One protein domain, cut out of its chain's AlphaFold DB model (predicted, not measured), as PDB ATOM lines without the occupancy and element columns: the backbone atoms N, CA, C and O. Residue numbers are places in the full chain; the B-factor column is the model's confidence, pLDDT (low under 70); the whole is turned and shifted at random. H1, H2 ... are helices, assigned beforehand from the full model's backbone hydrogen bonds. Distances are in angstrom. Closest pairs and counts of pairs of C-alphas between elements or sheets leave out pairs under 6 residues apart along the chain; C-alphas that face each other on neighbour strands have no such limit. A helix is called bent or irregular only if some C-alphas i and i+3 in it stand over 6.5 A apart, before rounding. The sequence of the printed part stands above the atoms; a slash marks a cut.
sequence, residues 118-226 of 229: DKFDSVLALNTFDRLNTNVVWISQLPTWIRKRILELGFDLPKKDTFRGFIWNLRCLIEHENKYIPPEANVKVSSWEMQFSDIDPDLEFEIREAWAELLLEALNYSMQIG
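This is residues 118 to 226 of the 229 residues of an uncharacterized protein of Oryza punctata (UniProt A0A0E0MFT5). A small helical body has H3 in its middle, H2 on one side and crossed H1 and H4b on the other, while loop residues 187 to 199 stick out and lengthen it. The printed part has 109 residues with four named helices, H1 to H4, and no named strand; it is all helix, though these hold 52 residues. It is compact, with a radius of gyration of the C-alphas of 14.9 A, and spans 47 by 30 by 25 A.

H1 is residues 118 to 126, from C-alpha (182.472, 203.086, 223.414); H2 144 to 152; H3 163 to 174, 16.4 A long. H4, 203 to 224, was assigned as one helix by its hydrogen bonds but is bent: C-alphas 210 and 213 are 9.0 A apart. Its arms are H4a, 203 to 210, and H4b, 213 to 224, 16.6 A long, ending at C-alpha (193.309, 208.079, 214.066).

H1 touches H3, closest C-alphas Leu 124 and Arg 171 at 5.8 A, at a steep tilt of 45 degrees, opposite ways. With residues 218 to 222 alone, H4b touches H1, closest C-alphas Ser 122 and Ser 222 at 5.8 A, about perpendicular at 78 degrees. H2 and H3 are close but not clearly touching, closest C-alphas Ile 150 and Cys 172 at 7.5 A. H3 and H4a are near each other, with 5 pairs of C-alphas within 10 A. H1 and H2 are apart. In H1, H2, H3, H4a and H4b every O i to N i+4 pair is within hydrogen-bond range.

The C-alphas farthest apart, Asp 130 and Trp 192, are 47.6 A apart. The printed part has no cut. The links H1 to H2 and H3 to H4 are long. pLDDT is under 70 at residues 127 to 132, 176 to 201 and 226.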
ATOM      1  N   ASP A 118     181.836 202.202 224.401       81.50
ATOM      2  CA  ASP A 118     182.472 203.086 223.414       81.50
ATOM      3  C   ASP A 118     183.649 202.396 222.707       81.50
ATOM      4  O   ASP A 118     183.854 202.547 221.501       81.50
ATOM      5  N   LYS A 119     184.418 201.579 223.437       83.62
ATOM      6  CA  LYS A 119     185.492 200.764 222.845       83.62
ATOM      7  C   LYS A 119     184.961 199.738 221.870       83.62
ATOM      8  O   LYS A 119     185.544 199.523 220.811       83.62
ATOM      9  N   PHE A 120     183.873 199.080 222.235       84.56
ATOM     10  CA  PHE A 120     183.243 198.102 221.370       84.56
ATOM     11  C   PHE A 120     182.679 198.765 220.117       84.56
ATOM     12  O   PHE A 120     182.963 198.295 219.019       84.56
ATOM     13  N   ASP A 121     182.023 199.914 220.249       81.50
ATOM     14  CA  ASP A 121     181.562 200.703 219.104       81.50
ATOM     15  C   ASP A 121     182.734 201.151 218.209       81.50
ATOM     16  O   ASP A 121     182.652 201.051 216.982       81.50
ATOM     17  N   SER A 122     183.877 201.508 218.806       81.31
ATOM     18  CA  SER A 122     185.125 201.796 218.081       81.31
ATOM     19  C   SER A 122     185.611 200.610 217.250       81.31
ATOM     20  O   SER A 122     185.936 200.757 216.071       81.31
ATOM     21  N   VAL A 123     185.648 199.416 217.846       81.38
ATOM     22  CA  VAL A 123     186.072 198.188 217.163       81.38
ATOM     23  C   VAL A 123     185.108 197.821 216.036       81.38
ATOM     24  O   VAL A 123     185.549 197.442 214.949       81.38
ATOM     25  N   LEU A 124     183.799 197.967 216.252       78.94
ATOM     26  CA  LEU A 124     182.789 197.688 215.230       78.94
ATOM     27  C   LEU A 124     182.932 198.608 214.013       78.94
ATOM     28  O   LEU A 124     182.816 198.143 212.874       78.94
ATOM     29  N   ALA A 125     183.239 199.884 214.248       77.06
ATOM     30  CA  ALA A 125     183.452 200.871 213.200       77.06
ATOM     31  C   ALA A 125     184.752 200.644 212.403       77.06
ATOM     32  O   ALA A 125     184.814 200.983 211.225       77.06
ATOM     33  N   LEU A 126     185.775 199.999 212.981       76.12
ATOM     34  CA  LEU A 126     187.016 199.683 212.258       76.12
ATOM     35  C   LEU A 126     186.813 198.718 211.091       76.12
ATOM     36  O   LEU A 126     187.595 198.758 210.145       76.12
ATOM     37  N   ASN A 127     185.783 197.867 211.118       66.44
ATOM     38  CA  ASN A 127     185.569 196.844 210.087       66.44
ATOM     39  C   ASN A 127     185.373 197.429 208.670       66.44
ATOM     40  O   ASN A 127     185.516 196.716 207.678       66.44
ATOM     41  N   THR A 128     185.079 198.728 208.553       62.78
ATOM     42  CA  THR A 128     184.968 199.434 207.269       62.78
ATOM     43  C   THR A 128     186.299 199.999 206.760       62.78
ATOM     44  O   THR A 128     186.313 200.669 205.732       62.78
ATOM     45  N   PHE A 129     187.422 199.762 207.450       66.06
ATOM     46  CA  PHE A 129     188.717 200.357 207.114       66.06
ATOM     47  C   PHE A 129     189.581 199.468 206.196       66.06
ATOM     48  O   PHE A 129     189.761 198.262 206.409       66.06
ATOM     49  N   ASP A 130     190.177 200.072 205.165       56.19
ATOM     50  CA  ASP A 130     190.895 199.344 204.106       56.19
ATOM     51  C   ASP A 130     192.300 198.854 204.507       56.19
ATOM     52  O   ASP A 130     192.822 197.914 203.903       56.19
ATOM     53  N   ARG A 131     192.920 199.410 205.559       61.62
ATOM     54  CA  ARG A 131     194.306 199.057 205.958       61.62
ATOM     55  C   ARG A 131     194.430 197.815 206.855       61.62
ATOM     56  O   ARG A 131     195.522 197.520 207.326       61.62
ATOM     57  N   LEU A 132     193.355 197.054 207.053       66.69
ATOM     58  CA  LEU A 132     193.309 195.919 207.988       66.69
ATOM     59  C   LEU A 132     193.970 194.615 207.477       66.69
ATOM     60  O   LEU A 132     193.927 193.596 208.156       66.69
ATOM     61  N   ASN A 133     194.567 194.578 206.286       72.38
ATOM     62  CA  ASN A 133     195.135 193.332 205.737       72.38
ATOM     63  C   ASN A 133     196.573 193.032 206.200       72.38
ATOM     64  O   ASN A 133     197.224 192.147 205.644       72.38
ATOM     65  N   THR A 134     197.082 193.754 207.197       81.31
ATOM     66  CA  THR A 134     198.383 193.477 207.815       81.31
ATOM     67  C   THR A 134     198.360 192.141 208.550       81.31
ATOM     68  O   THR A 134     197.342 191.756 209.129       81.31
ATOM     69  N   ASN A 135     199.487 191.423 208.516       84.25
ATOM     70  CA  ASN A 135     199.628 190.187 209.274       84.25
ATOM     71  C   ASN A 135     199.876 190.509 210.751       84.25
ATOM     72  O   ASN A 135     200.806 191.252 211.063       84.25
ATOM     73  N   VAL A 136     199.085 189.915 211.638       84.88
ATOM     74  CA  VAL A 136     199.232 189.998 213.096       84.88
ATOM     75  C   VAL A 136     199.016 188.613 213.680       84.88
ATOM     76  O   VAL A 136     198.070 187.933 213.305       84.88
ATOM     77  N   VAL A 137     199.893 188.164 214.573       85.88
ATOM     78  CA  VAL A 137     199.779 186.827 215.171       85.88
ATOM     79  C   VAL A 137     198.745 186.880 216.290       85.88
ATOM     80  O   VAL A 137     199.004 187.494 217.320       85.88
ATOM     81  N   TRP A 138     197.586 186.249 216.100       85.94
ATOM     82  CA  TRP A 138     196.511 186.245 217.104       85.94
ATOM     83  C   TRP A 138     195.759 184.914 217.201       85.94
ATOM     84  O   TRP A 138     195.257 184.574 218.274       85.94
ATOM     85  N   ILE A 139     195.708 184.116 216.127       85.62
ATOM     86  CA  ILE A 139     194.971 182.841 216.090       85.62
ATOM     87  C   ILE A 139     195.570 181.821 217.064       85.62
ATOM     88  O   ILE A 139     194.841 181.034 217.675       85.62
ATOM     89  N   SER A 140     196.893 181.824 217.232       82.81
ATOM     90  CA  SER A 140     197.586 180.950 218.190       82.81
ATOM     91  C   SER A 140     197.227 181.262 219.646       82.81
ATOM     92  O   SER A 140     197.298 180.373 220.492       82.81
ATOM     93  N   GLN A 141     196.806 182.497 219.921       82.69
ATOM     94  CA  GLN A 141     196.376 182.981 221.232       82.69
ATOM     95  C   GLN A 141     194.855 182.894 221.415       82.69
ATOM     96  O   GLN A 141     194.353 183.280 222.463       82.69
ATOM     97  N   LEU A 142     194.120 182.384 220.418       80.75
ATOM     98  CA  LEU A 142     192.663 182.310 220.438       80.75
ATOM     99  C   LEU A 142     192.163 181.465 221.620       80.75
ATOM    100  O   LEU A 142     192.364 180.242 221.615       80.75
ATOM    101  N   PRO A 143     191.452 182.069 222.592       78.38
ATOM    102  CA  PRO A 143     190.877 181.337 223.709       78.38
ATOM    103  C   PRO A 143     189.958 180.212 223.235       78.38
ATOM    104  O   PRO A 143     189.187 180.355 222.279       78.38
ATOM    105  N   THR A 144     190.015 179.066 223.917       79.25
ATOM    106  CA  THR A 144     189.236 177.874 223.538       79.25
ATOM    107  C   THR A 144     187.733 178.148 223.542       79.25
ATOM    108  O   THR A 144     187.014 177.668 222.666       79.25
ATOM    109  N   TRP A 145     187.264 178.958 224.488       74.06
ATOM    110  CA  TRP A 145     185.860 179.329 224.595       74.06
ATOM    111  C   TRP A 145     185.404 180.213 223.420       74.06
ATOM    112  O   TRP A 145     184.326 179.988 222.873       74.06
ATOM    113  N   ILE A 146     186.257 181.131 222.944       74.56
ATOM    114  CA  ILE A 146     185.997 181.941 221.742       74.56
ATOM    115  C   ILE A 146     185.935 181.039 220.515       74.56
ATOM    116  O   ILE A 146     185.000 181.132 219.724       74.56
ATOM    117  N   ARG A 147     186.890 180.113 220.376       78.81
ATOM    118  CA  ARG A 147     186.897 179.133 219.280       78.81
ATOM    119  C   ARG A 147     185.590 178.337 219.226       78.81
ATOM    120  O   ARG A 147     185.013 178.198 218.152       78.81
ATOM    121  N   LYS A 148     185.119 177.839 220.375       79.00
ATOM    122  CA  LYS A 148     183.831 177.138 220.505       79.00
ATOM    123  C   LYS A 148     182.675 178.043 220.078       79.00
ATOM    124  O   LYS A 148     181.838 177.620 219.291       79.00
ATOM    125  N   ARG A 149     182.676 179.307 220.514       75.31
ATOM    126  CA  ARG A 149     181.610 180.262 220.205       75.31
ATOM    127  C   ARG A 149     181.504 180.603 218.720       75.31
ATOM    128  O   ARG A 149     180.397 180.641 218.195       75.31
ATOM    129  N   ILE A 150     182.631 180.810 218.035       78.12
ATOM    130  CA  ILE A 150     182.659 181.034 216.577       78.12
ATOM    131  C   ILE A 150     181.946 179.880 215.857       78.12
ATOM    132  O   ILE A 150     181.093 180.116 215.006       78.12
ATOM    133  N   LEU A 151     182.261 178.641 216.250       82.31
ATOM    134  CA  LEU A 151     181.669 177.435 215.671       82.31
ATOM    135  C   LEU A 151     180.173 177.304 215.999       82.31
ATOM    136  O   LEU A 151     179.389 176.970 215.116       82.31
ATOM    137  N   GLU A 152     179.759 177.592 217.238       82.06
ATOM    138  CA  GLU A 152     178.342 177.593 217.650       82.06
ATOM    139  C   GLU A 152     177.498 178.609 216.874       82.06
ATOM    140  O   GLU A 152     176.333 178.352 216.579       82.06
ATOM    141  N   LEU A 153     178.083 179.760 216.540       75.94
ATOM    142  CA  LEU A 153     177.444 180.793 215.727       75.94
ATOM    143  C   LEU A 153     177.430 180.446 214.225       75.94
ATOM    144  O   LEU A 153     176.880 181.205 213.430       75.94
ATOM    145  N   GLY A 154     178.009 179.308 213.826       80.75
ATOM    146  CA  GLY A 154     178.054 178.850 212.438       80.75
ATOM    147  C   GLY A 154     179.089 179.570 211.572       80.75
ATOM    148  O   GLY A 154     179.004 179.503 210.347       80.75
ATOM    149  N   PHE A 155     180.056 180.262 212.180       81.38
ATOM    150  CA  PHE A 155     181.134 180.931 211.457       81.38
ATOM    151  C   PHE A 155     182.343 180.008 211.253       81.38
ATOM    152  O   PHE A 155     182.660 179.149 212.080       81.38
ATOM    153  N   ASP A 156     183.068 180.237 210.159       82.56
ATOM    154  CA  ASP A 156     184.356 179.596 209.899       82.56
ATOM    155  C   ASP A 156     185.425 180.107 210.876       82.56
ATOM    156  O   ASP A 156     185.540 181.310 211.132       82.56
ATOM    157  N   LEU A 157     186.278 179.200 211.367       82.31
ATOM    158  CA  LEU A 157     187.456 179.610 212.128       82.31
ATOM    159  C   LEU A 157     188.402 180.449 211.255       82.31
ATOM    160  O   LEU A 157     188.581 180.152 210.067       82.31
ATOM    161  N   PRO A 158     189.051 181.470 211.842       83.00
ATOM    162  CA  PRO A 158     190.017 182.293 211.132       83.00
ATOM    163  C   PRO A 158     191.156 181.417 210.588       83.00
ATOM    164  O   PRO A 158     191.742 180.609 211.306       83.00
ATOM    165  N   LYS A 159     191.453 181.569 209.292       83.31
ATOM    166  CA  LYS A 159     192.475 180.777 208.574       83.31
ATOM    167  C   LYS A 159     193.794 181.528 208.390       83.31
ATOM    168  O   LYS A 159     194.789 180.927 207.997       83.31
ATOM    169  N   LYS A 160     193.787 182.847 208.599       84.31
ATOM    170  CA  LYS A 160     194.940 183.728 208.407       84.31
ATOM    171  C   LYS A 160     195.034 184.728 209.547       84.31
ATOM    172  O   LYS A 160     194.041 185.360 209.902       84.31
ATOM    173  N   ASP A 161     196.250 184.885 210.040       86.25
ATOM    174  CA  ASP A 161     196.662 185.851 211.051       86.25
ATOM    175  C   ASP A 161     196.694 187.265 210.448       86.25
ATOM    176  O   ASP A 161     197.757 187.822 210.194       86.25
ATOM    177  N   THR A 162     195.523 187.827 210.131       87.56
ATOM    178  CA  THR A 162     195.385 189.213 209.655       87.56
ATOM    179  C   THR A 162     194.626 190.077 210.645       87.56
ATOM    180  O   THR A 162     193.766 189.588 211.382       87.56
ATOM    181  N   PHE A 163     194.895 191.381 210.612       83.94
ATOM    182  CA  PHE A 163     194.266 192.338 211.517       83.94
ATOM    183  C   PHE A 163     192.763 192.468 211.226       83.94
ATOM    184  O   PHE A 163     191.951 192.551 212.137       83.94
ATOM    185  N   ARG A 164     192.356 192.327 209.960       83.31
ATOM    186  CA  ARG A 164     190.953 192.212 209.537       83.31
ATOM    187  C   ARG A 164     190.290 190.980 210.139       83.31
ATOM    188  O   ARG A 164     189.153 191.069 210.589       83.31
ATOM    189  N   GLY A 165     190.991 189.846 210.151       83.38
ATOM    190  CA  GLY A 165     190.509 188.626 210.795       83.38
ATOM    191  C   GLY A 165     190.314 188.818 212.298       83.38
ATOM    192  O   GLY A 165     189.294 188.392 212.833       83.38
ATOM    193  N   PHE A 166     191.250 189.511 212.951       86.94
ATOM    194  CA  PHE A 166     191.160 189.861 214.367       86.94
ATOM    195  C   PHE A 166     189.964 190.782 214.663       86.94
ATOM    196  O   PHE A 166     189.130 190.444 215.499       86.94
ATOM    197  N   ILE A 167     189.808 191.894 213.932       85.31
ATOM    198  CA  ILE A 167     188.671 192.820 214.097       85.31
ATOM    199  C   ILE A 167     187.334 192.118 213.836       85.31
ATOM    200  O   ILE A 167     186.391 192.288 214.607       85.31
ATOM    201  N   TRP A 168     187.252 191.292 212.788       80.94
ATOM    202  CA  TRP A 168     186.059 190.490 212.512       80.94
ATOM    203  C   TRP A 168     185.724 189.558 213.681       80.94
ATOM    204  O   TRP A 168     184.564 189.433 214.064       80.94
ATOM    205  N   ASN A 169     186.737 188.937 214.287       82.06
ATOM    206  CA  ASN A 169     186.535 188.080 215.443       82.06
ATOM    207  C   ASN A 169     186.014 188.843 216.662       82.06
ATOM    208  O   ASN A 169     185.037 188.401 217.263       82.06
ATOM    209  N   LEU A 170     186.609 189.996 216.983       83.44
ATOM    210  CA  LEU A 170     186.112 190.856 218.057       83.44
ATOM    211  C   LEU A 170     184.664 191.282 217.803       83.44
ATOM    212  O   LEU A 170     183.835 191.213 218.704       83.44
ATOM    213  N   ARG A 171     184.333 191.644 216.562       79.31
ATOM    214  CA  ARG A 171     182.966 191.974 216.153       79.31
ATOM    215  C   ARG A 171     181.986 190.825 216.395       79.31
ATOM    216  O   ARG A 171     180.937 191.059 216.985       79.31
ATOM    217  N   CYS A 172     182.325 189.594 216.005       76.50
ATOM    218  CA  CYS A 172     181.487 188.421 216.283       76.50
ATOM    219  C   CYS A 172     181.278 188.171 217.783       76.50
ATOM    220  O   CYS A 172     180.298 187.540 218.165       76.50
ATOM    221  N   LEU A 173     182.192 188.619 218.642       77.44
ATOM    222  CA  LEU A 173     181.998 188.531 220.085       77.44
ATOM    223  C   LEU A 173     181.042 189.630 220.548       77.44
ATOM    224  O   LEU A 173     179.975 189.312 221.062       77.44
ATOM    225  N   ILE A 174     181.384 190.886 220.254       78.38
ATOM    226  CA  ILE A 174     180.663 192.099 220.664       78.38
ATOM    227  C   ILE A 174     179.206 192.110 220.175       78.38
ATOM    228  O   ILE A 174     178.291 192.369 220.949       78.38
ATOM    229  N   GLU A 175     178.943 191.835 218.892       72.38
ATOM    230  CA  GLU A 175     177.577 191.899 218.331       72.38
ATOM    231  C   GLU A 175     176.653 190.806 218.889       72.38
ATOM    232  O   GLU A 175     175.430 190.921 218.818       72.38
ATOM    233  N   HIS A 176     177.229 189.751 219.464       66.94
ATOM    234  CA  HIS A 176     176.500 188.647 220.077       66.94
ATOM    235  C   HIS A 176     176.550 188.684 221.615       66.94
ATOM    236  O   HIS A 176     176.080 187.749 222.276       66.94
ATOM    237  N   GLU A 177     177.063 189.773 222.191       61.34
ATOM    238  CA  GLU A 177     176.997 190.045 223.616       61.34
ATOM    239  C   GLU A 177     175.620 190.549 224.019       61.34
ATOM    240  O   GLU A 177     175.249 191.703 223.823       61.34
ATOM    241  N   ASN A 178     174.887 189.694 224.718       49.28
ATOM    242  CA  ASN A 178     174.025 190.215 225.771       49.28
ATOM    243  C   ASN A 178     174.115 189.406 227.071       49.28
ATOM    244  O   ASN A 178     173.356 189.689 227.992       49.28
ATOM    245  N   LYS A 179     174.980 188.372 227.161       49.00
ATOM    246  CA  LYS A 179     175.033 187.490 228.350       49.00
ATOM    247  C   LYS A 179     176.187 186.485 228.483       49.00
ATOM    248  O   LYS A 179     176.141 185.691 229.415       49.00
ATOM    249  N   TYR A 180     177.161 186.418 227.573       47.34
ATOM    250  CA  TYR A 180     178.008 185.219 227.481       47.34
ATOM    251  C   TYR A 180     179.468 185.453 227.865       47.34
ATOM    252  O   TYR A 180     180.320 185.690 227.016       47.34
ATOM    253  N   ILE A 181     179.747 185.248 229.149       51.94
ATOM    254  CA  ILE A 181     180.984 184.592 229.570       51.94
ATOM    255  C   ILE A 181     180.589 183.175 229.951       51.94
ATOM    256  O   ILE A 181     179.745 182.999 230.831       51.94
ATOM    257  N   PRO A 182     181.090 182.147 229.247       43.72
ATOM    258  CA  PRO A 182     180.798 180.774 229.621       43.72
ATOM    259  C   PRO A 182     181.246 180.533 231.069       43.72
ATOM    260  O   PRO A 182     182.346 180.957 231.421       43.72
ATOM    261  N   PRO A 183     180.487 179.778 231.887       49.28
ATOM    262  CA  PRO A 183     180.918 179.387 233.235       49.28
ATOM    263  C   PRO A 183     182.309 178.732 233.256       49.28
ATOM    264  O   PRO A 183     183.009 178.768 234.256       49.28
ATOM    265  N   GLU A 184     182.714 178.148 232.127       47.28
ATOM    266  CA  GLU A 184     184.003 177.504 231.871       47.28
ATOM    267  C   GLU A 184     185.190 178.494 231.841       47.28
ATOM    268  O   GLU A 184     186.308 178.091 232.152       47.28
ATOM    269  N   ALA A 185     184.966 179.773 231.504       47.84
ATOM    270  CA  ALA A 185     185.979 180.837 231.566       47.84
ATOM    271  C   ALA A 185     186.231 181.316 233.011       47.84
ATOM    272  O   ALA A 185     187.344 181.706 233.346       47.84
ATOM    273  N   ASN A 186     185.250 181.138 233.908       46.22
ATOM    274  CA  ASN A 186     185.406 181.371 235.349       46.22
ATOM    275  C   ASN A 186     186.233 180.276 236.059       46.22
ATOM    276  O   ASN A 186     186.497 180.374 237.259       46.22
ATOM    277  N   VAL A 187     186.662 179.218 235.359       44.09
ATOM    278  CA  VAL A 187     187.375 178.087 235.972       44.09
ATOM    279  C   VAL A 187     188.878 178.183 235.720       44.09
ATOM    280  O   VAL A 187     189.424 177.504 234.853       44.09
ATOM    281  N   LYS A 188     189.539 179.008 236.541       41.81
ATOM    282  CA  LYS A 188     190.839 178.740 237.201       41.81
ATOM    283  C   LYS A 188     191.277 179.937 238.058       41.81
ATOM    284  O   LYS A 188     192.415 180.382 237.990       41.81
ATOM    285  N   VAL A 189     190.389 180.429 238.914       41.97
ATOM    286  CA  VAL A 189     190.833 181.164 240.102       41.97
ATOM    287  C   VAL A 189     191.051 180.108 241.178       41.97
ATOM    288  O   VAL A 189     190.149 179.326 241.488       41.97
ATOM    289  N   SER A 190     192.288 179.979 241.647       36.94
ATOM    290  CA  SER A 190     192.627 178.977 242.653       36.94
ATOM    291  C   SER A 190     191.819 179.246 243.925       36.94
ATOM    292  O   SER A 190     191.547 180.394 244.271       36.94
ATOM    293  N   SER A 191     191.430 178.199 244.652       38.84
ATOM    294  CA  SER A 191     190.600 178.279 245.866       38.84
ATOM    295  C   SER A 191     191.181 179.145 247.002       38.84
ATOM    296  O   SER A 191     190.504 179.372 248.000       38.84
ATOM    297  N   TRP A 192     192.399 179.674 246.846       32.97
ATOM    298  CA  TRP A 192     193.052 180.614 247.761       32.97
ATOM    299  C   TRP A 192     192.843 182.097 247.393       32.97
ATOM    300  O   TRP A 192     193.169 182.970 248.193       32.97
ATOM    301  N   GLU A 193     192.268 182.406 246.226       36.81
ATOM    302  CA  GLU A 193     191.997 183.777 245.748       36.81
ATOM    303  C   GLU A 193     190.535 184.217 245.963       36.81
ATOM    304  O   GLU A 193     190.212 185.398 245.829       36.81
ATOM    305  N   MET A 194     189.660 183.296 246.387       34.59
ATOM    306  CA  MET A 194     188.242 183.551 246.696       34.59
ATOM    307  C   MET A 194     188.000 184.482 247.900       34.59
ATOM    308  O   MET A 194     186.854 184.775 248.219       34.59
ATOM    309  N   GLN A 195     189.047 184.973 248.571       35.06
ATOM    310  CA  GLN A 195     188.899 185.938 249.669       35.06
ATOM    311  C   GLN A 195     189.019 187.409 249.242       35.06
ATOM    312  O   GLN A 195     188.822 188.282 250.084       35.06
ATOM    313  N   PHE A 196     189.262 187.718 247.960       34.16
ATOM    314  CA  PHE A 196     189.322 189.110 247.491       34.16
ATOM    315  C   PHE A 196     188.604 189.339 246.136       34.16
ATOM    316  O   PHE A 196     189.192 189.255 245.056       34.16
ATOM    317  N   SER A 197     187.335 189.751 246.276       40.47
ATOM    318  CA  SER A 197     186.401 190.423 245.349       40.47
ATOM    319  C   SER A 197     185.523 189.584 244.397       40.47
ATOM    320  O   SER A 197     185.995 189.027 243.406       40.47
ATOM    321  N   ASP A 198     184.215 189.628 244.701       44.53
ATOM    322  CA  ASP A 198     183.026 189.130 243.981       44.53
ATOM    323  C   ASP A 198     182.730 189.906 242.680       44.53
ATOM    324  O   ASP A 198     181.676 190.527 242.534       44.53
ATOM    325  N   ILE A 199     183.667 189.948 241.733       53.34
ATOM    326  CA  ILE A 199     183.385 190.520 240.408       53.34
ATOM    327  C   ILE A 199     183.634 189.430 239.375       53.34
ATOM    328  O   ILE A 199     184.785 189.047 239.156       53.34
ATOM    329  N   ASP A 200     182.550 188.930 238.777       58.34
ATOM    330  CA  ASP A 200     182.625 188.074 237.595       58.34
ATOM    331  C   ASP A 200     183.389 188.835 236.494       58.34
ATOM    332  O   ASP A 200     183.094 190.017 236.266       58.34
ATOM    333  N   PRO A 201     184.389 188.215 235.833       64.56
ATOM    334  CA  PRO A 201     185.066 188.840 234.701       64.56
ATOM    335  C   PRO A 201     184.026 189.230 233.644       64.56
ATOM    336  O   PRO A 201     182.984 188.589 233.552       64.56
ATOM    337  N   ASP A 202     184.283 190.293 232.876       73.19
ATOM    338  CA  ASP A 202     183.464 190.708 231.729       73.19
ATOM    339  C   ASP A 202     184.222 190.513 230.401       73.19
ATOM    340  O   ASP A 202     185.397 190.140 230.394       73.19
ATOM    341  N   LEU A 203     183.552 190.669 229.250       76.88
ATOM    342  CA  LEU A 203     184.178 190.327 227.967       76.88
ATOM    343  C   LEU A 203     185.411 191.188 227.695       76.88
ATOM    344  O   LEU A 203     186.398 190.695 227.156       76.88
ATOM    345  N   GLU A 204     185.375 192.468 228.069       79.81
ATOM    346  CA  GLU A 204     186.531 193.352 227.911       79.81
ATOM    347  C   GLU A 204     187.728 192.837 228.719       79.81
ATOM    348  O   GLU A 204     188.859 192.879 228.230       79.81
ATOM    349  N   PHE A 205     187.495 192.330 229.934       79.75
ATOM    350  CA  PHE A 205     188.530 191.688 230.735       79.75
ATOM    351  C   PHE A 205     189.142 190.483 230.006       79.75
ATOM    352  O   PHE A 205     190.359 190.437 229.831       79.75
ATOM    353  N   GLU A 206     188.318 189.561 229.508       78.38
ATOM    354  CA  GLU A 206     188.783 188.365 228.789       78.38
ATOM    355  C   GLU A 206     189.548 188.710 227.499       78.38
ATOM    356  O   GLU A 206     190.614 188.153 227.224       78.38
ATOM    357  N   ILE A 207     189.045 189.675 226.718       81.94
ATOM    358  CA  ILE A 207     189.721 190.166 225.508       81.94
ATOM    359  C   ILE A 207     191.088 190.754 225.870       81.94
ATOM    360  O   ILE A 207     192.059 190.512 225.152       81.94
ATOM    361  N   ARG A 208     191.198 191.519 226.963       81.25
ATOM    362  CA  ARG A 208     192.485 192.076 227.403       81.25
ATOM    363  C   ARG A 208     193.462 190.998 227.842       81.25
ATOM    364  O   ARG A 208     194.631 191.093 227.481       81.25
ATOM    365  N   GLU A 209     193.017 190.003 228.604       81.88
ATOM    366  CA  GLU A 209     193.904 188.920 229.043       81.88
ATOM    367  C   GLU A 209     194.483 188.153 227.846       81.88
ATOM    368  O   GLU A 209     195.651 187.768 227.874       81.88
ATOM    369  N   ALA A 210     193.707 187.987 226.771       80.69
ATOM    370  CA  ALA A 210     194.169 187.317 225.558       80.69
ATOM    371  C   ALA A 210     194.983 188.228 224.615       80.69
ATOM    372  O   ALA A 210     195.967 187.778 224.029       80.69
ATOM    373  N   TRP A 211     194.579 189.492 224.447       86.88
ATOM    374  CA  TRP A 211     194.998 190.331 223.314       86.88
ATOM    375  C   TRP A 211     195.203 191.816 223.650       86.88
ATOM    376  O   TRP A 211     194.948 192.678 222.808       86.88
ATOM    377  N   ALA A 212     195.674 192.150 224.856       87.06
ATOM    378  CA  ALA A 212     195.856 193.540 225.299       87.06
ATOM    379  C   ALA A 212     196.564 194.457 224.276       87.06
ATOM    380  O   ALA A 212     196.130 195.590 224.066       87.06
ATOM    381  N   GLU A 213     197.637 193.981 223.634       88.75
ATOM    382  CA  GLU A 213     198.406 194.762 222.653       88.75
ATOM    383  C   GLU A 213     197.620 195.015 221.360       88.75
ATOM    384  O   GLU A 213     197.528 196.156 220.911       88.75
ATOM    385  N   LEU A 214     196.994 193.976 220.801       87.88
ATOM    386  CA  LEU A 214     196.198 194.081 219.573       87.88
ATOM    387  C   LEU A 214     194.928 194.908 219.785       87.88
ATOM    388  O   LEU A 214     194.527 195.665 218.901       87.88
ATOM    389  N   LEU A 215     194.310 194.802 220.965       87.31
ATOM    390  CA  LEU A 215     193.182 195.647 221.341       87.31
ATOM    391  C   LEU A 215     193.608 197.119 221.418       87.31
ATOM    392  O   LEU A 215     192.921 197.983 220.875       87.31
ATOM    393  N   LEU A 216     194.751 197.416 222.044       88.62
ATOM    394  CA  LEU A 216     195.286 198.777 222.091       88.62
ATOM    395  C   LEU A 216     195.608 199.309 220.686       88.62
ATOM    396  O   LEU A 216     195.336 200.473 220.398       88.62
ATOM    397  N   GLU A 217     196.169 198.480 219.806       88.50
ATOM    398  CA  GLU A 217     196.432 198.841 218.411       88.50
ATOM    399  C   GLU A 217     195.132 199.163 217.655       88.50
ATOM    400  O   GLU A 217     195.038 200.213 217.016       88.50
ATOM    401  N   ALA A 218     194.095 198.331 217.802       85.75
ATOM    402  CA  ALA A 218     192.774 198.574 217.220       85.75
ATOM    403  C   ALA A 218     192.176 199.899 217.698       85.75
ATOM    404  O   ALA A 218     191.807 200.749 216.886       85.75
ATOM    405  N   LEU A 219     192.147 200.126 219.009       86.12
ATOM    406  CA  LEU A 219     191.595 201.357 219.570       86.12
ATOM    407  C   LEU A 219     192.406 202.589 219.135       86.12
ATOM    408  O   LEU A 219     191.824 203.610 218.774       86.12
ATOM    409  N   ASN A 220     193.733 202.486 219.045       85.88
ATOM    410  CA  ASN A 220     194.563 203.558 218.494       85.88
ATOM    411  C   ASN A 220     194.243 203.857 217.021       85.88
ATOM    412  O   ASN A 220     194.195 205.028 216.641       85.88
ATOM    413  N   TYR A 221     193.985 202.838 216.196       83.19
ATOM    414  CA  TYR A 221     193.530 203.062 214.823       83.19
ATOM    415  C   TYR A 221     192.175 203.765 214.779       83.19
ATOM    416  O   TYR A 221     192.014 204.685 213.980       83.19
ATOM    417  N   SER A 222     191.237 203.391 215.655       78.38
ATOM    418  CA  SER A 222     189.905 204.013 215.700       78.38
ATOM    419  C   SER A 222     189.976 205.512 216.017       78.38
ATOM    420  O   SER A 222     189.286 206.314 215.391       78.38
ATOM    421  N   MET A 223     190.905 205.911 216.895       75.19
ATOM    422  CA  MET A 223     191.169 207.319 217.193       75.19
ATOM    423  C   MET A 223     191.757 208.071 215.990       75.19
ATOM    424  O   MET A 223     191.403 209.223 215.750       75.19
ATOM    425  N   GLN A 224     192.658 207.444 215.224       74.06
ATOM    426  CA  GLN A 224     193.309 208.079 214.066       74.06
ATOM    427  C   GLN A 224     192.339 208.379 212.923       74.06
ATOM    428  O   GLN A 224     192.527 209.358 212.204       74.06
ATOM    429  N   ILE A 225     191.315 207.544 212.746       72.00
ATOM    430  CA  ILE A 225     190.311 207.723 211.690       72.00
ATOM    431  C   ILE A 225     189.224 208.740 212.064       72.00
ATOM    432  O   ILE A 225     188.323 208.979 211.267       72.00
ATOM    433  N   GLY A 226     189.330 209.371 213.240       61.81
ATOM    434  CA  GLY A 226     188.453 210.464 213.648       61.81
ATOM    435  C   GLY A 226     187.012 210.033 213.896       61.81
ATOM    436  O   GLY A 226     186.111 210.841 213.702       61.81
TER     437      GLY A 226